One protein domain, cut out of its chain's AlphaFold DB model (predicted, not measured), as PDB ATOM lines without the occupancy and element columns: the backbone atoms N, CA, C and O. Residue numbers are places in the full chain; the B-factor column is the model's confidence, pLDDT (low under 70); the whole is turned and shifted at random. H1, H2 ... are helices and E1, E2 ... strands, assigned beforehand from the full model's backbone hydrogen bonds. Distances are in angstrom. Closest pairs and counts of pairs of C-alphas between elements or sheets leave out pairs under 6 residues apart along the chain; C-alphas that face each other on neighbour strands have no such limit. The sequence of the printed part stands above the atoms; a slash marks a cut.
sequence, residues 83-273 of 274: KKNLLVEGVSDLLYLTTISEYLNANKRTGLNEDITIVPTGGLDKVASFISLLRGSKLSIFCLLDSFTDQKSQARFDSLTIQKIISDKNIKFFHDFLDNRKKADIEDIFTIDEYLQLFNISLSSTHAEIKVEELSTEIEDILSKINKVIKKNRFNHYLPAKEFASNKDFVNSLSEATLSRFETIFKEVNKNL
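Overview. This is residues 83 to 273 of the 274 residues of the protein "AAA ATPase domain protein" of Acinetobacter sp. 1130196 (UniProt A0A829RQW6). A small twisted sheet of four parallel strands has helices over both faces: H1 and H11 over one, H2 over the other, with H4 packed on H2 and H3 alongside. Beyond the last residues of the strands a second group of helices, H6 to H9, and the loop of residues 204 to 221 make the other end of the domain. The printed part has 191 residues with eleven named helices and four named strands, in the order E1 H1 E2 H2 E3 H3 H4 E4 H5 H6 H7 H8 H9 H10 H11. The sheet's order is E2 E1 E3 E4 and the class is mixed. The whole is compact, with a radius of gyration of the C-alphas of 16.7 A and spans of 50 by 41 by 29 A.

Along the chain. E1 is residues 84 to 88, beginning at C-alpha 84 (237.681, 364.405, 188.118); E2 is 116 to 120, E3 140 to 145 and E4 171 to 173. H1 is 91 to 106, 22.7 A long, and H11 is 256 to 272, 24.3 A, ending at C-alpha 272 (229.292, 366.066, 183.638). H2 is 124 to 133, 14.4 A, H3 151 to 159, H4 162 to 165, H5 174 to 177 and H6 186 to 189. H7 is 192 to 203, 16.1 A, H8 222 to 229, H9 238 to 246 and H10 248 to 252.

Arrangement. N 86 and O 117 of E1 and E2 are 2.8 A apart, N 85 and O 140 of E1 and E3 2.8 A, and N 145 and O 172 of E3 and E4 2.9 A. E1, H1, E2 and E3, H3 H4, E4 are strand-helix-strand units, parallel neighbours with helices between; E2, H2, E3 is a split one, with E1 between its strands. The three crossovers are right-handed. H1 runs along the strands at a height over the sheet of 11.6 A; H2, on the opposite face, at 9.7 A. H11, on the same face as H1, touches it about perpendicular, at 81 degrees, with the C-alphas of Ile 100 and Phe 262 7.4 A apart. H2 touches H4, the C-alphas of Ala 128 and Ile 162 being 6.3 A apart, and only just touches H3, with 3 pairs of C-alphas within 8 A. H5 touches H6, with the C-alphas of Phe 174 and Ile 186 6.0 A apart; H6 only just touches H8, with 3 such pairs. H9 touches H1 at Ser 92 and Tyr 238, C-alphas 5.2 A apart, and H7 at Leu 198 and Pro 240, 5.3 A. H10 is close to but not clearly touching H1, their closest C-alphas, of Tyr 103 and Val 251, being 7.6 A apart. H4, H5 and H6 are too short for an O i to N i+4 pair; in the other helices every such pair is within hydrogen-bond range.

Size, cuts and confidence. The two C-alphas farthest apart, those of Gly 136 and Glu 213, are 50.7 A apart. The printed part has no cut, and the link from H7 to H8, 18 residues, is long. The mean pLDDT of the printed part is 88.2; residue 125 and residues 133 to 138 and 159 to 165 are under 70.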
ATOM      1  N   LYS A  83     241.928 364.149 187.944       73.50
ATOM      2  CA  LYS A  83     241.336 365.126 187.027       73.50
ATOM      3  C   LYS A  83     239.836 365.313 187.258       73.50
ATOM      4  O   LYS A  83     239.326 366.328 186.799       73.50
ATOM      5  N   LYS A  84     239.140 364.388 187.932       88.44
ATOM      6  CA  LYS A  84     237.681 364.405 188.118       88.44
ATOM      7  C   LYS A  84     237.319 364.250 189.590       88.44
ATOM      8  O   LYS A  84     237.572 363.213 190.194       88.44
ATOM      9  N   ASN A  85     236.688 365.276 190.147       87.25
ATOM     10  CA  ASN A  85     236.381 365.358 191.569       87.25
ATOM     11  C   ASN A  85     234.877 365.569 191.779       87.25
ATOM     12  O   ASN A  85     234.313 366.552 191.289       87.25
ATOM     13  N   LEU A  86     234.251 364.659 192.525       92.62
ATOM     14  CA  LEU A  86     232.890 364.784 193.038       92.62
ATOM     15  C   LEU A  86     232.954 365.322 194.472       92.62
ATOM     16  O   LEU A  86     233.312 364.591 195.391       92.62
ATOM     17  N   LEU A  87     232.632 366.598 194.670       91.00
ATOM     18  CA  LEU A  87     232.591 367.206 195.999       91.00
ATOM     19  C   LEU A  87     231.261 366.892 196.675       91.00
ATOM     20  O   LEU A  87     230.203 367.120 196.086       91.00
ATOM     21  N   VAL A  88     231.343 366.428 197.918       92.12
ATOM     22  CA  VAL A  88     230.196 366.122 198.783       92.12
ATOM     23  C   VAL A  88     230.376 366.790 200.145       92.12
ATOM     24  O   VAL A  88     231.472 367.272 200.478       92.12
ATOM     25  N   GLU A  89     229.317 366.873 200.941       87.38
ATOM     26  CA  GLU A  89     229.352 367.596 202.213       87.38
ATOM     27  C   GLU A  89     229.997 366.770 203.321       87.38
ATOM     28  O   GLU A  89     230.832 367.287 204.072       87.38
ATOM     29  N   GLY A  90     229.646 365.491 203.413       85.12
ATOM     30  CA  GLY A  90     229.951 364.640 204.552       85.12
ATOM     31  C   GLY A  90     230.718 363.364 204.221       85.12
ATOM     32  O   GLY A  90     230.767 362.876 203.095       85.12
ATOM     33  N   VAL A  91     231.308 362.779 205.267       85.12
ATOM     34  CA  VAL A  91     231.899 361.431 205.205       85.12
ATOM     35  C   VAL A  91     230.807 360.364 205.043       85.12
ATOM     36  O   VAL A  91     231.064 359.312 204.464       85.12
ATOM     37  N   SER A  92     229.590 360.627 205.526       89.06
ATOM     38  CA  SER A  92     228.426 359.761 205.303       89.06
ATOM     39  C   SER A  92     228.157 359.589 203.808       89.06
ATOM     40  O   SER A  92     228.011 358.463 203.340       89.06
ATOM     41  N   ASP A  93     228.207 360.686 203.050       93.25
ATOM     42  CA  ASP A  93     227.942 360.687 201.615       93.25
ATOM     43  C   ASP A  93     228.974 359.846 200.873       93.25
ATOM     44  O   ASP A  93     228.626 359.007 200.045       93.25
ATOM     45  N   LEU A  94     230.251 360.016 201.234       92.44
ATOM     46  CA  LEU A  94     231.343 359.192 200.725       92.44
ATOM     47  C   LEU A  94     231.051 357.698 200.932       92.44
ATOM     48  O   LEU A  94     231.212 356.921 199.992       92.44
ATOM     49  N   LEU A  95     230.606 357.293 202.127       91.81
ATOM     50  CA  LEU A  95     230.305 355.888 202.417       91.81
ATOM     51  C   LEU A  95     229.129 355.362 201.590       91.81
ATOM     52  O   LEU A  95     229.251 354.293 200.989       91.81
ATOM     53  N   TYR A  96     228.019 356.101 201.523       97.38
ATOM     54  CA  TYR A  96     226.848 355.693 200.745       97.38
ATOM     55  C   TYR A  96     227.166 355.582 199.253       97.38
ATOM     56  O   TYR A  96     226.914 354.542 198.643       97.38
ATOM     57  N   LEU A  97     227.768 356.623 198.673       97.81
ATOM     58  CA  LEU A  97     228.066 356.682 197.243       97.81
ATOM     59  C   LEU A  97     229.087 355.617 196.834       97.81
ATOM     60  O   LEU A  97     228.884 354.955 195.820       97.81
ATOM     61  N   THR A  98     230.144 355.411 197.628       95.62
ATOM     62  CA  THR A  98     231.160 354.381 197.339       95.62
ATOM     63  C   THR A  98     230.535 352.989 197.381       95.62
ATOM     64  O   THR A  98     230.615 352.249 196.402       95.62
ATOM     65  N   THR A  99     229.827 352.667 198.467       96.81
ATOM     66  CA  THR A  99     229.227 351.338 198.669       96.81
ATOM     67  C   THR A  99     228.196 351.013 197.583       96.81
ATOM     68  O   THR A  99     228.199 349.914 197.028       96.81
ATOM     69  N   ILE A 100     227.326 351.965 197.227       98.00
ATOM     70  CA  ILE A 100     226.298 351.739 196.199       98.00
ATOM     71  C   ILE A 100     226.911 351.692 194.804       98.00
ATOM     72  O   ILE A 100     226.482 350.883 193.986       98.00
ATOM     73  N   SER A 101     227.927 352.510 194.522       98.00
ATOM     74  CA  SER A 101     228.646 352.455 193.249       98.00
ATOM     75  C   SER A 101     229.279 351.080 193.027       98.00
ATOM     76  O   SER A 101     229.072 350.470 191.977       98.00
ATOM     77  N   GLU A 102     229.984 350.551 194.033       96.06
ATOM     78  CA  GLU A 102     230.564 349.204 193.990       96.06
ATOM     79  C   GLU A 102     229.489 348.132 193.778       96.06
ATOM     80  O   GLU A 102     229.637 347.266 192.914       96.06
ATOM     81  N   TYR A 103     228.377 348.222 194.514       97.50
ATOM     82  CA  TYR A 103     227.258 347.292 194.380       97.50
ATOM     83  C   TYR A 103     226.624 347.324 192.981       97.50
ATOM     84  O   TYR A 103     226.406 346.270 192.376       97.50
ATOM     85  N   LEU A 104     226.346 348.511 192.435       98.06
ATOM     86  CA  LEU A 104     225.771 348.657 191.096       98.06
ATOM     87  C   LEU A 104     226.725 348.118 190.026       98.06
ATOM     88  O   LEU A 104     226.290 347.345 189.169       98.06
ATOM     89  N   ASN A 105     228.018 348.442 190.110       96.31
ATOM     90  CA  ASN A 105     229.034 347.947 189.180       96.31
ATOM     91  C   ASN A 105     229.132 346.411 189.212       96.31
ATOM     92  O   ASN A 105     229.123 345.769 188.158       96.31
ATOM     93  N   ALA A 106     229.140 345.803 190.405       95.75
ATOM     94  CA  ALA A 106     229.146 344.346 190.566       95.75
ATOM     95  C   ALA A 106     227.911 343.670 189.938       95.75
ATOM     96  O   ALA A 106     228.002 342.556 189.420       95.75
ATOM     97  N   ASN A 107     226.771 344.367 189.916       96.69
ATOM     98  CA  ASN A 107     225.514 343.907 189.326       96.69
ATOM     99  C   ASN A 107     225.291 344.393 187.881       96.69
ATOM    100  O   ASN A 107     224.173 344.319 187.371       96.69
ATOM    101  N   LYS A 108     226.343 344.860 187.189       96.94
ATOM    102  CA  LYS A 108     226.297 345.343 185.791       96.94
ATOM    103  C   LYS A 108     225.335 346.519 185.559       96.94
ATOM    104  O   LYS A 108     224.852 346.718 184.444       96.94
ATOM    105  N   ARG A 109     225.065 347.301 186.603       97.94
ATOM    106  CA  ARG A 109     224.360 348.588 186.544       97.94
ATOM    107  C   ARG A 109     225.378 349.729 186.514       97.94
ATOM    108  O   ARG A 109     226.573 349.510 186.687       97.94
ATOM    109  N   THR A 110     224.926 350.956 186.254       98.06
ATOM    110  CA  THR A 110     225.829 352.118 186.204       98.06
ATOM    111  C   THR A 110     226.187 352.616 187.609       98.06
ATOM    112  O   THR A 110     225.364 353.263 188.250       98.06
ATOM    113  N   GLY A 111     227.412 352.350 188.070       97.56
ATOM    114  CA  GLY A 111     228.047 353.043 189.197       97.56
ATOM    115  C   GLY A 111     228.788 354.320 188.774       97.56
ATOM    116  O   GLY A 111     228.735 354.740 187.613       97.56
ATOM    117  N   LEU A 112     229.504 354.943 189.710       96.19
ATOM    118  CA  LEU A 112     230.483 355.988 189.400       96.19
ATOM    119  C   LEU A 112     231.645 355.402 188.595       96.19
ATOM    120  O   LEU A 112     232.065 354.264 188.826       96.19
ATOM    121  N   ASN A 113     232.176 356.193 187.663       93.81
ATOM    122  CA  ASN A 113     233.392 355.822 186.946       93.81
ATOM    123  C   ASN A 113     234.582 355.718 187.917       93.81
ATOM    124  O   ASN A 113     234.737 356.553 188.806       93.81
ATOM    125  N   GLU A 114     235.462 354.742 187.689       87.88
ATOM    126  CA  GLU A 114     236.639 354.474 188.535       87.88
ATOM    127  C   GLU A 114     237.641 355.641 188.596       87.88
ATOM    128  O   GLU A 114     238.443 355.725 189.522       87.88
ATOM    129  N   ASP A 115     237.607 356.551 187.618       86.38
ATOM    130  CA  ASP A 115     238.480 357.725 187.546       86.38
ATOM    131  C   ASP A 115     237.923 358.962 188.274       86.38
ATOM    132  O   ASP A 115     238.539 360.030 188.219       86.38
ATOM    133  N   ILE A 116     236.773 358.838 188.946       91.06
ATOM    134  CA  ILE A 116     236.153 359.900 189.744       91.06
ATOM    135  C   ILE A 116     236.528 359.726 191.214       91.06
ATOM    136  O   ILE A 116     236.240 358.707 191.836       91.06
ATOM    137  N   THR A 117     237.104 360.772 191.801       87.75
ATOM    138  CA  THR A 117     237.384 360.826 193.239       87.75
ATOM    139  C   THR A 117     236.252 361.545 193.964       87.75
ATOM    140  O   THR A 117     235.954 362.700 193.655       87.75
ATOM    141  N   ILE A 118     235.644 360.889 194.955       90.56
ATOM    142  CA  ILE A 118     234.695 361.532 195.873       90.56
ATOM    143  C   ILE A 118     235.475 362.251 196.972       90.56
ATOM    144  O   ILE A 118     236.349 361.667 197.610       90.56
ATOM    145  N   VAL A 119     235.150 363.517 197.210       86.44
ATOM    146  CA  VAL A 119     235.868 364.378 198.145       86.44
ATOM    147  C   VAL A 119     234.896 364.956 199.176       86.44
ATOM    148  O   VAL A 119     234.164 365.900 198.862       86.44
ATOM    149  N   PRO A 120     234.881 364.432 200.416       86.12
ATOM    150  CA  PRO A 120     234.080 365.005 201.488       86.12
ATOM    151  C   PRO A 120     234.725 366.299 201.987       86.12
ATOM    152  O   PRO A 120     235.870 366.322 202.439       86.12
ATOM    153  N   THR A 121     233.987 367.400 201.913       80.31
ATOM    154  CA  THR A 121     234.523 368.739 202.209       80.31
ATOM    155  C   THR A 121     234.276 369.182 203.649       80.31
ATOM    156  O   THR A 121     234.984 370.053 204.154       80.31
ATOM    157  N   GLY A 122     233.332 368.557 204.355       73.56
ATOM    158  CA  GLY A 122     232.984 368.866 205.740       73.56
ATOM    159  C   GLY A 122     231.964 369.999 205.879       73.56
ATOM    160  O   GLY A 122     232.092 370.796 206.818       73.56
ATOM    161  N   GLY A 123     231.005 370.055 204.953       73.88
ATOM    162  CA  GLY A 123     229.886 370.996 204.887       73.88
ATOM    163  C   GLY A 123     230.017 372.050 203.786       73.88
ATOM    164  O   GLY A 123     231.120 372.420 203.375       73.88
ATOM    165  N   LEU A 124     228.873 372.587 203.366       71.56
ATOM    166  CA  LEU A 124     228.719 373.613 202.330       71.56
ATOM    167  C   LEU A 124     229.737 374.777 202.372       71.56
ATOM    168  O   LEU A 124     230.310 375.159 201.351       71.56
ATOM    169  N   ASP A 125     230.016 375.332 203.555       68.38
ATOM    170  CA  ASP A 125     230.986 376.428 203.727       68.38
ATOM    171  C   ASP A 125     232.399 376.052 203.254       68.38
ATOM    172  O   ASP A 125     233.167 376.878 202.740       68.38
ATOM    173  N   LYS A 126     232.760 374.784 203.452       74.31
ATOM    174  CA  LYS A 126     234.061 374.254 203.071       74.31
ATOM    175  C   LYS A 126     234.079 373.872 201.602       74.31
ATOM    176  O   LYS A 126     235.093 374.159 200.977       74.31
ATOM    177  N   VAL A 127     232.974 373.370 201.031       76.62
ATOM    178  CA  VAL A 127     232.815 373.184 199.571       76.62
ATOM    179  C   VAL A 127     233.216 374.460 198.839       76.62
ATOM    180  O   VAL A 127     234.068 374.454 197.956       76.62
ATOM    181  N   ALA A 128     232.668 375.593 199.269       73.38
ATOM    182  CA  ALA A 128     232.964 376.881 198.669       73.38
ATOM    183  C   ALA A 128     234.439 377.294 198.766       73.38
ATOM    184  O   ALA A 128     235.052 377.720 197.782       73.38
ATOM    185  N   SER A 129     235.012 377.157 199.962       73.31
ATOM    186  CA  SER A 129     236.425 377.458 200.216       73.31
ATOM    187  C   SER A 129     237.337 376.584 199.349       73.31
ATOM    188  O   SER A 129     238.349 377.044 198.823       73.31
ATOM    189  N   PHE A 130     236.929 375.337 199.144       74.56
ATOM    190  CA  PHE A 130     237.636 374.348 198.359       74.56
ATOM    191  C   PHE A 130     237.623 374.655 196.862       74.56
ATOM    192  O   PHE A 130     238.668 374.670 196.217       74.56
ATOM    193  N   ILE A 131     236.457 375.004 196.318       74.62
ATOM    194  CA  ILE A 131     236.309 375.441 194.924       74.62
ATOM    195  C   ILE A 131     237.170 376.679 194.653       74.62
ATOM    196  O   ILE A 131     237.828 376.773 193.616       74.62
ATOM    197  N   SER A 132     237.206 377.616 195.604       71.75
ATOM    198  CA  SER A 132     238.054 378.807 195.521       71.75
ATOM    199  C   SER A 132     239.548 378.457 195.481       71.75
ATOM    200  O   SER A 132     240.282 379.017 194.666       71.75
ATOM    201  N   LEU A 133     239.996 377.496 196.300       69.06
ATOM    202  CA  LEU A 133     241.383 377.009 196.308       69.06
ATOM    203  C   LEU A 133     241.777 376.369 194.969       69.06
ATOM    204  O   LEU A 133     242.902 376.537 194.504       69.06
ATOM    205  N   LEU A 134     240.843 375.656 194.341       69.31
ATOM    206  CA  LEU A 134     241.060 374.957 193.075       69.31
ATOM    207  C   LEU A 134     240.939 375.861 191.843       69.31
ATOM    208  O   LEU A 134     241.094 375.399 190.708       69.31
ATOM    209  N   ARG A 135     240.702 377.161 192.033       66.88
ATOM    210  CA  ARG A 135     240.608 378.128 190.941       66.88
ATOM    211  C   ARG A 135     241.903 378.159 190.121       66.88
ATOM    212  O   ARG A 135     242.986 378.389 190.645       66.88
ATOM    213  N   GLY A 136     241.776 377.982 188.805       61.62
ATOM    214  CA  GLY A 136     242.915 377.970 187.875       61.62
ATOM    215  C   GLY A 136     243.607 376.610 187.738       61.62
ATOM    216  O   GLY A 136     244.492 376.465 186.894       61.62
ATOM    217  N   SER A 137     243.184 375.601 188.504       64.75
ATOM    218  CA  SER A 137     243.529 374.207 188.229       64.75
ATOM    219  C   SER A 137     242.763 373.696 186.995       64.75
ATOM    220  O   SER A 137     241.710 374.224 186.637       64.75
ATOM    221  N   LYS A 138     243.286 372.665 186.315       67.69
ATOM    222  CA  LYS A 138     242.600 371.990 185.190       67.69
ATOM    223  C   LYS A 138     241.700 370.837 185.663       67.69
ATOM    224  O   LYS A 138     241.520 369.869 184.929       67.69
ATOM    225  N   LEU A 139     241.215 370.901 186.900       74.88
ATOM    226  CA  LEU A 139     240.405 369.847 187.502       74.88
ATOM    227  C   LEU A 139     238.945 369.994 187.056       74.88
ATOM    228  O   LEU A 139     238.372 371.080 187.131       74.88
ATOM    229  N   SER A 140     238.337 368.892 186.626       84.88
ATOM    230  CA  SER A 140     236.895 368.764 186.435       84.88
ATOM    231  C   SER A 140     236.249 368.568 187.808       84.88
ATOM    232  O   SER A 140     236.544 367.598 188.506       84.88
ATOM    233  N   ILE A 141     235.385 369.501 188.205       86.75
ATOM    234  CA  ILE A 141     234.704 369.496 189.504       86.75
ATOM    235  C   ILE A 141     233.195 369.410 189.280       86.75
ATOM    236  O   ILE A 141     232.641 370.139 188.448       86.75
ATOM    237  N   PHE A 142     232.543 368.542 190.049       91.50
ATOM    238  CA  PHE A 142     231.095 368.430 190.172       91.50
ATOM    239  C   PHE A 142     230.734 368.402 191.655       91.50
ATOM    240  O   PHE A 142     231.419 367.750 192.435       91.50
ATOM    241  N   CYS A 143     229.690 369.118 192.055       91.69
ATOM    242  CA  CYS A 143     229.227 369.180 193.436       91.69
ATOM    243  C   CYS A 143     227.879 368.474 193.544       91.69
ATOM    244  O   CYS A 143     226.973 368.775 192.765       91.69
ATOM    245  N   LEU A 144     227.758 367.570 194.512       94.50
ATOM    246  CA  LEU A 144     226.505 366.932 194.893       94.50
ATOM    247  C   LEU A 144     226.261 367.229 196.374       94.50
ATOM    248  O   LEU A 144     227.024 366.767 197.218       94.50
ATOM    249  N   LEU A 145     225.269 368.074 196.650       92.50
ATOM    250  CA  LEU A 145     225.119 368.769 197.931       92.50
ATOM    251  C   LEU A 145     223.737 368.557 198.558       92.50
ATOM    252  O   LEU A 145     222.763 368.242 197.865       92.50
ATOM    253  N   ASP A 146     223.650 368.808 199.859       91.06
ATOM    254  CA  ASP A 146     222.394 368.800 200.600       91.06
ATOM    255  C   ASP A 146     221.590 370.067 200.298       91.06
ATOM    256  O   ASP A 146     222.118 371.122 199.923       91.06
ATOM    257  N   SER A 147     220.270 369.991 200.452       88.81
ATOM    258  CA  SER A 147     219.425 371.171 200.305       88.81
ATOM    259  C   SER A 147     219.759 372.246 201.334       88.81
ATOM    260  O   SER A 147     219.821 371.995 202.535       88.81
ATOM    261  N   PHE A 148     219.813 373.505 200.891       82.88
ATOM    262  CA  PHE A 148     219.964 374.622 201.819       82.88
ATOM    263  C   PHE A 148     218.842 374.643 202.865       82.88
ATOM    264  O   PHE A 148     217.642 374.684 202.559       82.88
ATOM    265  N   THR A 149     219.237 374.692 204.133       73.81
ATOM    266  CA  THR A 149     218.300 374.781 205.253       73.81
ATOM    267  C   THR A 149     217.688 376.173 205.385       73.81
ATOM    268  O   THR A 149     216.531 376.291 205.800       73.81
ATOM    269  N   ASP A 150     218.426 377.212 204.985       76.94
ATOM    270  CA  ASP A 150     218.071 378.619 205.153       76.94
ATOM    271  C   ASP A 150     218.638 379.527 204.038       76.94
ATOM    272  O   ASP A 150     219.625 379.209 203.373       76.94
ATOM    273  N   GLN A 151     218.017 380.700 203.867       75.44
ATOM    274  CA  GLN A 151     218.403 381.683 202.846       75.44
ATOM    275  C   GLN A 151     219.798 382.282 203.062       75.44
ATOM    276  O   GLN A 151     220.392 382.764 202.102       75.44
ATOM    277  N   LYS A 152     220.343 382.284 204.290       77.06
ATOM    278  CA  LYS A 152     221.697 382.808 204.527       77.06
ATOM    279  C   LYS A 152     222.735 381.838 203.984       77.06
ATOM    280  O   LYS A 152     223.690 382.295 203.369       77.06
ATOM    281  N   SER A 153     222.536 380.537 204.173       73.12
ATOM    282  CA  SER A 153     223.389 379.485 203.609       73.12
ATOM    283  C   SER A 153     223.396 379.537 202.079       73.12
ATOM    284  O   SER A 153     224.467 379.536 201.474       73.12
ATOM    285  N   GLN A 154     222.222 379.720 201.462       79.12
ATOM    286  CA  GLN A 154     222.103 379.928 200.016       79.12
ATOM    287  C   GLN A 154     222.801 381.217 199.557       79.12
ATOM    288  O   GLN A 154     223.704 381.171 198.730       79.12
ATOM    289  N   ALA A 155     222.463 382.366 200.154       76.19
ATOM    290  CA  ALA A 155     223.070 383.646 199.792       76.19
ATOM    291  C   ALA A 155     224.590 383.647 200.004       76.19
ATOM    292  O   ALA A 155     225.322 384.295 199.263       76.19
ATOM    293  N   ARG A 156     225.084 382.915 201.008       71.75
ATOM    294  CA  ARG A 156     226.513 382.750 201.251       71.75
ATOM    295  C   ARG A 156     227.161 381.907 200.158       71.75
ATOM    296  O   ARG A 156     228.185 382.339 199.635       71.75
ATOM    297  N   PHE A 157     226.559 380.782 199.777       76.50
ATOM    298  CA  PHE A 157     227.012 379.972 198.646       76.50
ATOM    299  C   PHE A 157     227.049 380.783 197.340       76.50
ATOM    300  O   PHE A 157     228.052 380.746 196.633       76.50
ATOM    301  N   ASP A 158     226.023 381.601 197.091       76.25
ATOM    302  CA  ASP A 158     225.928 382.480 195.918       76.25
ATOM    303  C   ASP A 158     226.930 383.651 195.963       76.25
ATOM    304  O   ASP A 158     227.467 384.074 194.937       76.25
ATOM    305  N   SER A 159     227.188 384.202 197.157       67.38
ATOM    306  CA  SER A 159     228.134 385.312 197.361       67.38
ATOM    307  C   SER A 159     229.584 384.882 197.166       67.38
ATOM    308  O   SER A 159     230.433 385.661 196.716       67.38
ATOM    309  N   LEU A 160     229.876 383.626 197.499       62.44
ATOM    310  CA  LEU A 160     231.141 383.005 197.183       62.44
ATOM    311  C   LEU A 160     231.145 382.873 195.661       62.44
ATOM    312  O   LEU A 160     230.177 382.442 195.053       62.44
ATOM    313  N   THR A 161     232.229 383.289 195.010       58.66
ATOM    314  CA  THR A 161     232.356 383.376 193.536       58.66
ATOM    315  C   THR A 161     232.237 382.004 192.829       58.66
ATOM    316  O   THR A 161     232.548 381.882 191.652       58.66
ATOM    317  N   ILE A 162     231.756 380.975 193.530       65.50
ATOM    318  CA  ILE A 162     231.514 379.598 193.117       65.50
ATOM    319  C   ILE A 162     230.741 379.525 191.808       65.50
ATOM    320  O   ILE A 162     231.261 378.915 190.889       65.50
ATOM    321  N   GLN A 163     229.585 380.186 191.668       63.94
ATOM    322  CA  GLN A 163     228.814 380.157 190.409       63.94
ATOM    323  C   GLN A 163     229.583 380.767 189.219       63.94
ATOM    324  O   GLN A 163     229.300 380.490 188.057       63.94
ATOM    325  N   LYS A 164     230.601 381.600 189.485       66.25
ATOM    326  CA  LYS A 164     231.506 382.137 188.452       66.25
ATOM    327  C   LYS A 164     232.738 381.252 188.214       66.25
ATOM    328  O   LYS A 164     233.479 381.508 187.268       66.25
ATOM    329  N   ILE A 165     232.996 380.266 189.077       69.00
ATOM    330  CA  ILE A 165     234.125 379.319 188.996       69.00
ATOM    331  C   ILE A 165     233.658 377.969 188.437       69.00
ATOM    332  O   ILE A 165     234.349 377.373 187.615       69.00
ATOM    333  N   ILE A 166     232.483 377.506 188.856       74.06
ATOM    334  CA  ILE A 166     231.832 376.271 188.433       74.06
ATOM    335  C   ILE A 166     230.520 376.647 187.759       74.06
ATOM    336  O   ILE A 166     229.746 377.433 188.291       74.06
ATOM    337  N   SER A 167     230.269 376.075 186.584       73.94
ATOM    338  CA  SER A 167     228.991 376.262 185.900       73.94
ATOM    339  C   SER A 167     227.855 375.638 186.703       73.94
ATOM    340  O   SER A 167     228.009 374.496 187.130       73.94
ATOM    341  N   ASP A 168     226.699 376.294 186.782       75.38
ATOM    342  CA  ASP A 168     225.523 375.814 187.528       75.38
ATOM    343  C   ASP A 168     225.137 374.358 187.215       75.38
ATOM    344  O   ASP A 168     224.736 373.613 188.097       75.38
ATOM    345  N   LYS A 169     225.345 373.893 185.975       80.12
ATOM    346  CA  LYS A 169     225.111 372.487 185.579       80.12
ATOM    347  C   LYS A 169     225.969 371.448 186.325       80.12
ATOM    348  O   LYS A 169     225.622 370.274 186.321       80.12
ATOM    349  N   ASN A 170     227.084 371.868 186.921       87.00
ATOM    350  CA  ASN A 170     228.009 371.026 187.682       87.00
ATOM    351  C   ASN A 170     227.743 371.108 189.194       87.00
ATOM    352  O   ASN A 170     228.540 370.598 189.977       87.00
ATOM    353  N   ILE A 171     226.669 371.778 189.609       89.75
ATOM    354  CA  ILE A 171     226.211 371.825 190.993       89.75
ATOM    355  C   ILE A 171     224.815 371.215 190.994       89.75
ATOM    356  O   ILE A 171     223.910 371.708 190.323       89.75
ATOM    357  N   LYS A 172     224.659 370.111 191.716       93.12
ATOM    358  CA  LYS A 172     223.379 369.442 191.914       93.12
ATOM    359  C   LYS A 172     223.120 369.243 193.386       93.12
ATOM    360  O   LYS A 172     224.045 369.050 194.172       93.12
ATOM    361  N   PHE A 173     221.847 369.263 193.729       93.50
ATOM    362  CA  PHE A 173     221.386 368.970 195.069       93.50
ATOM    363  C   PHE A 173     220.647 367.637 195.083       93.50
ATOM    364  O   PHE A 173     220.061 367.248 194.073       93.50
ATOM    365  N   PHE A 174     220.616 366.937 196.216       95.25
ATOM    366  CA  PHE A 174     219.901 365.655 196.300       95.25
ATOM    367  C   PHE A 174     218.406 365.775 195.962       95.25
ATOM    368  O   PHE A 174     217.833 364.856 195.377       95.25
ATOM    369  N   HIS A 175     217.788 366.934 196.221       94.12
ATOM    370  CA  HIS A 175     216.392 367.182 195.848       94.12
ATOM    371  C   HIS A 175     216.160 367.218 194.331       94.12
ATOM    372  O   HIS A 175     215.048 366.935 193.898       94.12
ATOM    373  N   ASP A 176     217.188 367.489 193.516       94.19
ATOM    374  CA  ASP A 176     217.081 367.461 192.048       94.19
ATOM    375  C   ASP A 176     216.795 366.048 191.505       94.19
ATOM    376  O   ASP A 176     216.394 365.897 190.351       94.19
ATOM    377  N   PHE A 177     217.022 365.011 192.319       95.25
ATOM    378  CA  PHE A 177     216.858 363.599 191.956       95.25
ATOM    379  C   PHE A 177     215.605 362.959 192.561       95.25
ATOM    380  O   PHE A 177     215.416 361.746 192.442       95.25
ATOM    381  N   LEU A 178     214.755 363.752 193.218       93.50
ATOM    382  CA  LEU A 178     213.532 363.281 193.853       93.50
ATOM    383  C   LEU A 178     212.325 364.079 193.361       93.50
ATOM    384  O   LEU A 178     212.304 365.308 193.391       93.50
ATOM    385  N   ASP A 179     211.271 363.369 192.970       89.06
ATOM    386  CA  ASP A 179     210.041 364.004 192.508       89.06
ATOM    387  C   ASP A 179     209.342 364.763 193.644       89.06
ATOM    388  O   ASP A 179     209.123 364.231 194.735       89.06
ATOM    389  N   ASN A 180     208.917 365.998 193.362       85.12
ATOM    390  CA  ASN A 180     208.132 366.846 194.270       85.12
ATOM    391  C   ASN A 180     208.791 367.133 195.633       85.12
ATOM    392  O   ASN A 180     208.089 367.414 196.607       85.12
ATOM    393  N   ARG A 181     210.125 367.096 195.716       86.38
ATOM    394  CA  ARG A 181     210.878 367.464 196.923       86.38
ATOM    395  C   ARG A 181     211.514 368.836 196.758       86.38
ATOM    396  O   ARG A 181     212.085 369.144 195.717       86.38
ATOM    397  N   LYS A 182     211.425 369.666 197.797       86.81
ATOM    398  CA  LYS A 182     212.152 370.945 197.877       86.81
ATOM    399  C   LYS A 182     213.391 370.816 198.749       86.81
ATOM    400  O   LYS A 182     214.338 371.587 198.590       86.81
ATOM    401  N   LYS A 183     213.371 369.869 199.689       89.69
ATOM    402  CA  LYS A 183     214.487 369.573 200.579       89.69
ATOM    403  C   LYS A 183     214.808 368.085 200.592       89.69
ATOM    404  O   LYS A 183     213.897 367.266 200.704       89.69
ATOM    405  N   ALA A 184     216.088 367.773 200.458       92.81
ATOM    406  CA  ALA A 184     216.610 366.427 200.585       92.81
ATOM    407  C   ALA A 184     218.111 366.459 200.868       92.81
ATOM    408  O   ALA A 184     218.832 367.280 200.289       92.81
ATOM    409  N   ASP A 185     218.526 365.499 201.680       93.94
ATOM    410  CA  ASP A 185     219.919 365.126 201.908       93.94
ATOM    411  C   ASP A 185     220.164 363.751 201.249       93.94
ATOM    412  O   ASP A 185     219.237 363.144 200.690       93.94
ATOM    413  N   ILE A 186     221.387 363.214 201.287       95.94
ATOM    414  CA  ILE A 186     221.658 361.893 200.685       95.94
ATOM    415  C   ILE A 186     220.791 360.779 201.286       95.94
ATOM    416  O   ILE A 186     220.396 359.837 200.595       95.94
ATOM    417  N   GLU A 187     220.457 360.887 202.568       96.81
ATOM    418  CA  GLU A 187     219.622 359.925 203.278       96.81
ATOM    419  C   GLU A 187     218.200 359.842 202.709       96.81
ATOM    420  O   GLU A 187     217.575 358.782 202.767       96.81
ATOM    421  N   ASP A 188     217.704 360.916 202.090       96.25
ATOM    422  CA  ASP A 188     216.395 360.948 201.428       96.25
ATOM    423  C   ASP A 188     216.383 360.240 200.063       96.25
ATOM    424  O   ASP A 188     215.312 360.036 199.481       96.25
ATOM    425  N   ILE A 189     217.549 359.844 199.534       97.38
ATOM    426  CA  ILE A 189     217.625 359.025 198.317       97.38
ATOM    427  C   ILE A 189     217.134 357.600 198.590       97.38
ATOM    428  O   ILE A 189     216.525 356.993 197.705       97.38
ATOM    429  N   PHE A 190     217.310 357.097 199.812       97.56
ATOM    430  CA  PHE A 190     216.720 355.835 200.256       97.56
ATOM    431  C   PHE A 190     215.192 355.942 200.372       97.56
ATOM    432  O   PHE A 190     214.601 357.026 200.419       97.56
ATOM    433  N   THR A 191     214.508 354.801 200.425       95.81
ATOM    434  CA  THR A 191     213.132 354.789 200.933       95.81
ATOM    435  C   THR A 191     213.134 355.039 202.441       95.81
ATOM    436  O   THR A 191     214.117 354.769 203.135       95.81
ATOM    437  N   ILE A 192     212.015 355.555 202.960       94.94
ATOM    438  CA  ILE A 192     211.875 355.826 204.397       94.94
ATOM    439  C   ILE A 192     212.085 354.542 205.207       94.94
ATOM    440  O   ILE A 192     212.799 354.572 206.206       94.94
ATOM    441  N   ASP A 193     211.506 353.426 204.758       95.50
ATOM    442  CA  ASP A 193     211.641 352.121 205.405       95.50
ATOM    443  C   ASP A 193     213.098 351.651 205.473       95.50
ATOM    444  O   ASP A 193     213.575 351.291 206.547       95.50
ATOM    445  N   GLU A 194     213.833 351.704 204.356       96.94
ATOM    446  CA  GLU A 194     215.244 351.297 204.311       96.94
ATOM    447  C   GLU A 194     216.102 352.140 205.260       96.94
ATOM    448  O   GLU A 194     216.889 351.607 206.044       96.94
ATOM    449  N   TYR A 195     215.947 353.466 205.227       97.19
ATOM    450  CA  TYR A 195     216.763 354.322 206.081       97.19
ATOM    451  C   TYR A 195     216.398 354.177 207.565       97.19
ATOM    452  O   TYR A 195     217.287 354.165 208.419       97.19
ATOM    453  N   LEU A 196     215.112 354.008 207.896       96.00
ATOM    454  CA  LEU A 196     214.695 353.710 209.267       96.00
ATOM    455  C   LEU A 196     215.250 352.373 209.756       96.00
ATOM    456  O   LEU A 196     215.689 352.294 210.900       96.00
ATOM    457  N   GLN A 197     215.289 351.341 208.911       95.62
ATOM    458  CA  GLN A 197     215.924 350.071 209.265       95.62
ATOM    459  C   GLN A 197     217.410 350.265 209.588       95.62
ATOM    460  O   GLN A 197     217.862 349.805 210.636       95.62
ATOM    461  N   LEU A 198     218.158 351.008 208.762       95.19
ATOM    462  CA  LEU A 198     219.561 351.340 209.052       95.19
ATOM    463  C   LEU A 198     219.716 352.104 210.365       95.19
ATOM    464  O   LEU A 198     220.608 351.799 211.160       95.19
ATOM    465  N   PHE A 199     218.857 353.092 210.608       95.81
ATOM    466  CA  PHE A 199     218.839 353.838 211.862       95.81
ATOM    467  C   PHE A 199     218.602 352.904 213.057       95.81
ATOM    468  O   PHE A 199     219.382 352.910 214.010       95.81
ATOM    469  N   ASN A 200     217.571 352.061 212.986       95.31
ATOM    470  CA  ASN A 200     217.189 351.149 214.058       95.31
ATOM    471  C   ASN A 200     218.288 350.118 214.346       95.31
ATOM    472  O   ASN A 200     218.584 349.866 215.510       95.31
ATOM    473  N   ILE A 201     218.948 349.576 213.316       93.69
ATOM    474  CA  ILE A 201     220.085 348.660 213.485       93.69
ATOM    475  C   ILE A 201     221.255 349.392 214.157       93.69
ATOM    476  O   ILE A 201     221.730 348.977 215.218       93.69
ATOM    477  N   SER A 202     221.679 350.518 213.577       91.81
ATOM    478  CA  SER A 202     222.904 351.225 213.979       91.81
ATOM    479  C   SER A 202     222.812 351.941 215.331       91.81
ATOM    480  O   SER A 202     223.843 352.168 215.970       91.81
ATOM    481  N   LEU A 203     221.606 352.286 215.798       91.38
ATOM    482  CA  LEU A 203     221.379 352.973 217.075       91.38
ATOM    483  C   LEU A 203     220.560 352.170 218.097       91.38
ATOM    484  O   LEU A 203     220.235 352.721 219.152       91.38
ATOM    485  N   SER A 204     220.313 350.879 217.855       89.56
ATOM    486  CA  SER A 204     219.552 349.970 218.738       89.56
ATOM    487  C   SER A 204     219.984 349.984 220.213       89.56
ATOM    488  O   SER A 204     219.160 349.824 221.108       89.56
ATOM    489  N   SER A 205     221.270 350.209 220.500       85.25
ATOM    490  CA  SER A 205     221.785 350.271 221.877       85.25
ATOM    491  C   SER A 205     221.472 351.580 222.611       85.25
ATOM    492  O   SER A 205     221.626 351.659 223.828       85.25
ATOM    493  N   THR A 206     221.073 352.626 221.886       84.69
ATOM    494  CA  THR A 206     220.933 353.993 222.417       84.69
ATOM    495  C   THR A 206     219.549 354.598 222.213       84.69
ATOM    496  O   THR A 206     219.221 355.575 222.887       84.69
ATOM    497  N   HIS A 207     218.746 354.052 221.299       87.75
ATOM    498  CA  HIS A 207     217.413 354.543 220.971       87.75
ATOM    499  C   HIS A 207     216.447 353.370 220.805       87.75
ATOM    500  O   HIS A 207     216.843 352.279 220.401       87.75
ATOM    501  N   ALA A 208     215.176 353.614 221.129       89.06
ATOM    502  CA  ALA A 208     214.108 352.684 220.797       89.06
ATOM    503  C   ALA A 208     213.916 352.626 219.277       89.06
ATOM    504  O   ALA A 208     214.197 353.601 218.575       89.06
ATOM    505  N   GLU A 209     213.423 351.488 218.799       91.94
ATOM    506  CA  GLU A 209     213.043 351.308 217.403       91.94
ATOM    507  C   GLU A 209     211.964 352.324 217.013       91.94
ATOM    508  O   GLU A 209     210.971 352.476 217.727       91.94
ATOM    509  N   ILE A 210     212.172 353.010 215.889       93.25
ATOM    510  CA  ILE A 210     211.231 353.977 215.321       93.25
ATOM    511  C   ILE A 210     210.515 353.333 214.141       93.25
ATOM    512  O   ILE A 210     211.162 352.757 213.260       93.25
ATOM    513  N   LYS A 211     209.194 353.493 214.090       92.88
ATOM    514  CA  LYS A 211     208.373 353.064 212.955       92.88
ATOM    515  C   LYS A 211     207.973 354.234 212.060       92.88
ATOM    516  O   LYS A 211     207.975 355.392 212.478       92.88
ATOM    517  N   VAL A 212     207.606 353.930 210.815       92.00
ATOM    518  CA  VAL A 212     207.219 354.937 209.810       92.00
ATOM    519  C   VAL A 212     206.052 355.797 210.295       92.00
ATOM    520  O   VAL A 212     206.039 357.002 210.051       92.00
ATOM    521  N   GLU A 213     205.103 355.206 211.023       91.88
ATOM    522  CA  GLU A 213     203.898 355.887 211.511       91.88
ATOM    523  C   GLU A 213     204.199 356.969 212.558       91.88
ATOM    524  O   GLU A 213     203.367 357.841 212.802       91.88
ATOM    525  N   GLU A 214     205.384 356.935 213.171       92.31
ATOM    526  CA  GLU A 214     205.825 357.931 214.150       92.31
ATOM    527  C   GLU A 214     206.436 359.172 213.483       92.31
ATOM    528  O   GLU A 214     206.619 360.208 214.131       92.31
ATOM    529  N   LEU A 215     206.755 359.097 212.187       92.50
ATOM    530  CA  LEU A 215     207.384 360.194 211.469       92.50
ATOM    531  C   LEU A 215     206.377 361.286 211.083       92.50
ATOM    532  O   LEU A 215     205.262 361.044 210.629       92.50
ATOM    533  N   SER A 216     206.822 362.537 211.198       88.12
ATOM    534  CA  SER A 216     206.043 363.710 210.794       88.12
ATOM    535  C   SER A 216     205.813 363.729 209.277       88.12
ATOM    536  O   SER A 216     206.774 363.675 208.511       88.12
ATOM    537  N   THR A 217     204.565 363.913 208.842       86.75
ATOM    538  CA  THR A 217     204.212 364.101 207.420       86.75
ATOM    539  C   THR A 217     204.511 365.512 206.907       86.75
ATOM    540  O   THR A 217     204.686 365.707 205.711       86.75
ATOM    541  N   GLU A 218     204.605 366.494 207.810       85.38
ATOM    542  CA  GLU A 218     204.888 367.904 207.485       85.38
ATOM    543  C   GLU A 218     206.370 368.209 207.218       85.38
ATOM    544  O   GLU A 218     206.694 369.239 206.633       85.38
ATOM    545  N   ILE A 219     207.278 367.353 207.691       85.19
ATOM    546  CA  ILE A 219     208.724 367.538 207.523       85.19
ATOM    547  C   ILE A 219     209.135 366.791 206.261       85.19
ATOM    548  O   ILE A 219     208.707 365.657 206.061       85.19
ATOM    549  N   GLU A 220     209.950 367.402 205.404       85.88
ATOM    550  CA  GLU A 220     210.397 366.742 204.178       85.88
ATOM    551  C   GLU A 220     211.557 365.774 204.455       85.88
ATOM    552  O   GLU A 220     211.384 364.574 204.214       85.88
ATOM    553  N   ASP A 221     212.680 366.259 204.990       88.88
ATOM    554  CA  ASP A 221     213.927 365.499 205.139       88.88
ATOM    555  C   ASP A 221     213.871 364.457 206.268       88.88
ATOM    556  O   ASP A 221     213.334 364.688 207.362       88.88
ATOM    557  N   ILE A 222     214.405 363.269 205.991       93.19
ATOM    558  CA  ILE A 222     214.313 362.118 206.893       93.19
ATOM    559  C   ILE A 222     215.075 362.318 208.204       93.19
ATOM    560  O   ILE A 222     214.610 361.885 209.264       93.19
ATOM    561  N   LEU A 223     216.196 363.041 208.168       93.25
ATOM    562  CA  LEU A 223     216.986 363.333 209.357       93.25
ATOM    563  C   LEU A 223     216.190 364.180 210.358       93.25
ATOM    564  O   LEU A 223     216.140 363.840 211.544       93.25
ATOM    565  N   SER A 224     215.508 365.237 209.907       92.31
ATOM    566  CA  SER A 224     214.658 366.070 210.766       92.31
ATOM    567  C   SER A 224     213.434 365.317 211.284       92.31
ATOM    568  O   SER A 224     213.043 365.524 212.438       92.31
ATOM    569  N   LYS A 225     212.852 364.405 210.487       93.44
ATOM    570  CA  LYS A 225     211.771 363.522 210.961       93.44
ATOM    571  C   LYS A 225     212.233 362.685 212.153       93.44
ATOM    572  O   LYS A 225     211.569 362.690 213.188       93.44
ATOM    573  N   ILE A 226     213.389 362.033 212.036       94.38
ATOM    574  CA  ILE A 226     213.962 361.200 213.102       94.38
ATOM    575  C   ILE A 226     214.330 362.053 214.323       94.38
ATOM    576  O   ILE A 226     213.947 361.712 215.440       94.38
ATOM    577  N   ASN A 227     215.001 363.194 214.122       93.38
ATOM    578  CA  ASN A 227     215.375 364.132 215.191       93.38
ATOM    579  C   ASN A 227     214.168 364.563 216.041       93.38
ATOM    580  O   ASN A 227     214.258 364.610 217.273       93.38
ATOM    581  N   LYS A 228     213.020 364.821 215.396       93.38
ATOM    582  CA  LYS A 228     211.761 365.165 216.072       93.38
ATOM    583  C   LYS A 228     211.248 364.021 216.950       93.38
ATOM    584  O   LYS A 228     210.864 364.281 218.089       93.38
ATOM    585  N   VAL A 229     211.282 362.777 216.463       93.19
ATOM    586  CA  VAL A 229     210.834 361.595 217.225       93.19
ATOM    587  C   VAL A 229     211.729 361.348 218.440       93.19
ATOM    588  O   VAL A 229     211.235 361.229 219.561       93.19
ATOM    589  N   ILE A 230     213.052 361.369 218.257       92.88
ATOM    590  CA  ILE A 230     214.013 361.115 219.346       92.88
ATOM    591  C   ILE A 230     214.232 362.321 220.271       92.88
ATOM    592  O   ILE A 230     215.007 362.229 221.224       92.88
ATOM    593  N   LYS A 231     213.584 363.459 219.985       91.62
ATOM    594  CA  LYS A 231     213.693 364.720 220.734       91.62
ATOM    595  C   LYS A 231     215.143 365.196 220.894       91.62
ATOM    596  O   LYS A 231     215.546 365.648 221.967       91.62
ATOM    597  N   LYS A 232     215.937 365.103 219.824       87.44
ATOM    598  CA  LYS A 232     217.315 365.622 219.768       87.44
ATOM    599  C   LYS A 232     217.462 366.605 218.620       87.44
ATOM    600  O   LYS A 232     216.802 366.478 217.600       87.44
ATOM    601  N   ASN A 233     218.389 367.546 218.772       83.56
ATOM    602  CA  ASN A 233     218.715 368.486 217.698       83.56
ATOM    603  C   ASN A 233     219.381 367.784 216.507       83.56
ATOM    604  O   ASN A 233     219.138 368.156 215.365       83.56
ATOM    605  N   ARG A 234     220.252 366.804 216.780       86.44
ATOM    606  CA  ARG A 234     220.956 366.017 215.765       86.44
ATOM    607  C   ARG A 234     221.438 364.699 216.362       86.44
ATOM    608  O   ARG A 234     222.050 364.701 217.432       86.44
ATOM    609  N   PHE A 235     221.200 363.588 215.670       88.00
ATOM    610  CA  PHE A 235     221.891 362.323 215.928       88.00
ATOM    611  C   PHE A 235     223.118 362.167 215.021       88.00
ATOM    612  O   PHE A 235     223.307 362.904 214.052       88.00
ATOM    613  N   ASN A 236     223.984 361.211 215.354       85.94
ATOM    614  CA  ASN A 236     225.171 360.932 214.558       85.94
ATOM    615  C   ASN A 236     224.809 360.091 213.318       85.94
ATOM    616  O   ASN A 236     224.909 358.866 213.361       85.94
ATOM    617  N   HIS A 237     224.399 360.747 212.227       88.50
ATOM    618  CA  HIS A 237     224.017 360.088 210.965       88.50
ATOM    619  C   HIS A 237     225.157 359.319 210.276       88.50
ATOM    620  O   HIS A 237     224.914 358.505 209.393       88.50
ATOM    621  N   TYR A 238     226.400 359.495 210.736       88.94
ATOM    622  CA  TYR A 238     227.520 358.672 210.296       88.94
ATOM    623  C   TYR A 238     227.330 357.195 210.696       88.94
ATOM    624  O   TYR A 238     227.805 356.302 210.000       88.94
ATOM    625  N   LEU A 239     226.640 356.918 211.811       90.31
ATOM    626  CA  LEU A 239     226.437 355.549 212.298       90.31
ATOM    627  C   LEU A 239     225.598 354.697 211.320       90.31
ATOM    628  O   LEU A 239     226.080 353.620 210.965       90.31
ATOM    629  N   PRO A 240     224.440 355.165 210.805       94.62
ATOM    630  CA  PRO A 240     223.736 354.498 209.708       94.62
ATOM    631  C   PRO A 240     224.592 354.287 208.456       94.62
ATOM    632  O   PRO A 240     224.541 353.214 207.861       94.62
ATOM    633  N   ALA A 241     225.406 355.273 208.065       93.12
ATOM    634  CA  ALA A 241     226.268 355.161 206.885       93.12
ATOM    635  C   ALA A 241     227.365 354.100 207.064       93.12
ATOM    636  O   ALA A 241     227.668 353.336 206.147       93.12
ATOM    637  N   LYS A 242     227.937 354.013 208.270       89.00
ATOM    638  CA  LYS A 242     228.904 352.975 208.635       89.00
ATOM    639  C   LYS A 242     228.267 351.590 208.628       89.00
ATOM    640  O   LYS A 242     228.861 350.673 208.068       89.00
ATOM    641  N   GLU A 243     227.098 351.451 209.252       93.38
ATOM    642  CA  GLU A 243     226.347 350.194 209.273       93.38
ATOM    643  C   GLU A 243     226.088 349.722 207.843       93.38
ATOM    644  O   GLU A 243     226.486 348.616 207.482       93.38
ATOM    645  N   PHE A 244     225.564 350.615 207.001       95.75
ATOM    646  CA  PHE A 244     225.326 350.370 205.583       95.75
ATOM    647  C   PHE A 244     226.577 349.877 204.841       95.75
ATOM    648  O   PHE A 244     226.534 348.840 204.183       95.75
ATOM    649  N   ALA A 245     227.716 350.560 205.000       92.69
ATOM    650  CA  ALA A 245     228.975 350.175 204.355       92.69
ATOM    651  C   ALA A 245     229.525 348.814 204.833       92.69
ATOM    652  O   ALA A 245     230.301 348.167 204.130       92.69
ATOM    653  N   SER A 246     229.157 348.369 206.038       90.81
ATOM    654  CA  SER A 246     229.581 347.072 206.585       90.81
ATOM    655  C   SER A 246     228.596 345.925 206.347       90.81
ATOM    656  O   SER A 246     228.996 344.762 206.435       90.81
ATOM    657  N   ASN A 247     227.337 346.227 206.030       93.12
ATOM    658  CA  ASN A 247     226.245 345.261 206.002       93.12
ATOM    659  C   ASN A 247     225.843 344.902 204.563       93.12
ATOM    660  O   ASN A 247     224.919 345.469 203.984       93.12
ATOM    661  N   LYS A 248     226.550 343.929 203.975       92.69
ATOM    662  CA  LYS A 248     226.312 343.483 202.588       92.69
ATOM    663  C   LYS A 248     224.897 342.956 202.360       92.69
ATOM    664  O   LYS A 248     224.341 343.192 201.293       92.69
ATOM    665  N   ASP A 249     224.323 342.265 203.341       94.06
ATOM    666  CA  ASP A 249     222.969 341.718 203.228       94.06
ATOM    667  C   ASP A 249     221.938 342.842 203.124       94.06
ATOM    668  O   ASP A 249     221.040 342.775 202.286       94.06
ATOM    669  N   PHE A 250     222.126 343.921 203.891       95.38
ATOM    670  CA  PHE A 250     221.305 345.117 203.762       95.38
ATOM    671  C   PHE A 250     221.435 345.743 202.367       95.38
ATOM    672  O   PHE A 250     220.422 346.010 201.720       95.38
ATOM    673  N   VAL A 251     222.659 345.924 201.858       95.12
ATOM    674  CA  VAL A 251     222.893 346.484 200.511       95.12
ATOM    675  C   VAL A 251     222.221 345.630 199.423       95.12
ATOM    676  O   VAL A 251     221.580 346.172 198.526       95.12
ATOM    677  N   ASN A 252     222.298 344.301 199.536       95.00
ATOM    678  CA  ASN A 252     221.637 343.362 198.623       95.00
ATOM    679  C   ASN A 252     220.102 343.421 198.708       95.00
ATOM    680  O   ASN A 252     219.420 343.029 197.763       95.00
ATOM    681  N   SER A 253     219.557 343.872 199.841       96.12
ATOM    682  CA  SER A 253     218.114 343.974 200.082       96.12
ATOM    683  C   SER A 253     217.489 345.292 199.611       96.12
ATOM    684  O   SER A 253     216.269 345.441 199.689       96.12
ATOM    685  N   LEU A 254     218.300 346.237 199.115       97.75
ATOM    686  CA  LEU A 254     217.816 347.528 198.632       97.75
ATOM    687  C   LEU A 254     216.786 347.371 197.509       97.75
ATOM    688  O   LEU A 254     216.939 346.581 196.576       97.75
ATOM    689  N   SER A 255     215.750 348.196 197.576       97.81
ATOM    690  CA  SER A 255     214.687 348.266 196.589       97.81
ATOM    691  C   SER A 255     215.187 348.786 195.243       97.81
ATOM    692  O   SER A 255     216.071 349.645 195.145       97.81
ATOM    693  N   GLU A 256     214.530 348.341 194.171       97.44
ATOM    694  CA  GLU A 256     214.790 348.848 192.821       97.44
ATOM    695  C   GLU A 256     214.579 350.362 192.703       97.44
ATOM    696  O   GLU A 256     215.263 351.021 191.919       97.44
ATOM    697  N   ALA A 257     213.669 350.933 193.498       96.38
ATOM    698  CA  ALA A 257     213.441 352.372 193.535       96.38
ATOM    699  C   ALA A 257     214.695 353.120 194.014       96.38
ATOM    700  O   ALA A 257     215.144 354.048 193.341       96.38
ATOM    701  N   THR A 258     215.290 352.689 195.128       97.69
ATOM    702  CA  THR A 258     216.511 353.290 195.682       97.69
ATOM    703  C   THR A 258     217.696 353.108 194.742       97.69
ATOM    704  O   THR A 258     218.361 354.084 194.391       97.69
ATOM    705  N   LEU A 259     217.915 351.888 194.244       98.25
ATOM    706  CA  LEU A 259     218.999 351.610 193.300       98.25
ATOM    707  C   LEU A 259     218.881 352.453 192.021       98.25
ATOM    708  O   LEU A 259     219.879 352.983 191.537       98.25
ATOM    709  N   SER A 260     217.664 352.641 191.503       97.88
ATOM    710  CA  SER A 260     217.423 353.452 190.302       97.88
ATOM    711  C   SER A 260     217.682 354.946 190.521       97.88
ATOM    712  O   SER A 260     218.180 355.615 189.610       97.88
ATOM    713  N   ARG A 261     217.400 355.485 191.716       97.81
ATOM    714  CA  ARG A 261     217.734 356.881 192.058       97.81
ATOM    715  C   ARG A 261     219.247 357.086 192.108       97.81
ATOM    716  O   ARG A 261     219.750 357.996 191.453       97.81
ATOM    717  N   PHE A 262     219.981 356.208 192.795       98.44
ATOM    718  CA  PHE A 262     221.448 356.272 192.832       98.44
ATOM    719  C   PHE A 262     222.074 356.091 191.446       98.44
ATOM    720  O   PHE A 262     222.965 356.847 191.069       98.44
ATOM    721  N   GLU A 263     221.564 355.162 190.638       98.19
ATOM    722  CA  GLU A 263     222.019 354.985 189.258       98.19
ATOM    723  C   GLU A 263     221.789 356.251 188.409       98.19
ATOM    724  O   GLU A 263     222.620 356.613 187.575       98.19
ATOM    725  N   THR A 264     220.678 356.960 188.635       98.19
ATOM    726  CA  THR A 264     220.386 358.244 187.974       98.19
ATOM    727  C   THR A 264     221.380 359.327 188.393       98.19
ATOM    728  O   THR A 264     221.908 360.030 187.528       98.19
ATOM    729  N   ILE A 265     221.700 359.413 189.689       98.06
ATOM    730  CA  ILE A 265     222.740 360.308 190.218       98.06
ATOM    731  C   ILE A 265     224.081 360.013 189.540       98.06
ATOM    732  O   ILE A 265     224.712 360.918 188.995       98.06
ATOM    733  N   PHE A 266     224.502 358.749 189.502       98.12
ATOM    734  CA  PHE A 266     225.786 358.367 188.917       98.12
ATOM    735  C   PHE A 266     225.859 358.642 187.416       98.12
ATOM    736  O   PHE A 266     226.876 359.141 186.940       98.12
ATOM    737  N   LYS A 267     224.775 358.414 186.665       97.56
ATOM    738  CA  LYS A 267     224.698 358.794 185.245       97.56
ATOM    739  C   LYS A 267     224.893 360.297 185.043       97.56
ATOM    740  O   LYS A 267     225.627 360.690 184.135       97.56
ATOM    741  N   GLU A 268     224.274 361.129 185.877       96.75
ATOM    742  CA  GLU A 268     224.424 362.586 185.798       96.75
ATOM    743  C   GLU A 268     225.849 363.029 186.166       96.75
ATOM    744  O   GLU A 268     226.455 363.819 185.438       96.75
ATOM    745  N   VAL A 269     226.428 362.466 187.230       96.38
ATOM    746  CA  VAL A 269     227.813 362.748 187.641       96.38
ATOM    747  C   VAL A 269     228.803 362.341 186.542       96.38
ATOM    748  O   VAL A 269     229.585 363.173 186.077       96.38
ATOM    749  N   ASN A 270     228.725 361.100 186.048       95.75
ATOM    750  CA  ASN A 270     229.611 360.568 185.005       95.75
ATOM    751  C   ASN A 270     229.529 361.377 183.700       95.75
ATOM    752  O   ASN A 270     230.519 361.533 182.986       95.75
ATOM    753  N   LYS A 271     228.344 361.902 183.365       94.44
ATOM    754  CA  LYS A 271     228.118 362.713 182.161       94.44
ATOM    755  C   LYS A 271     228.783 364.090 182.245       94.44
ATOM    756  O   LYS A 271     229.245 364.592 181.213       94.44
ATOM    757  N   ASN A 272     228.787 364.706 183.427       91.19
ATOM    758  CA  ASN A 272     229.292 366.066 183.638       91.19
ATOM    759  C   ASN A 272     230.781 366.100 184.030       91.19
ATOM    760  O   ASN A 272     231.465 367.073 183.708       91.19
ATOM    761  N   LEU A 273     231.307 365.033 184.641       86.81
ATOM    762  CA  LEU A 273     232.738 364.842 184.900       86.81
ATOM    763  C   LEU A 273     233.434 364.153 183.711       86.81
ATOM    764  O   LEU A 273     233.674 362.944 183.714       86.81
TER     765      LEU A 273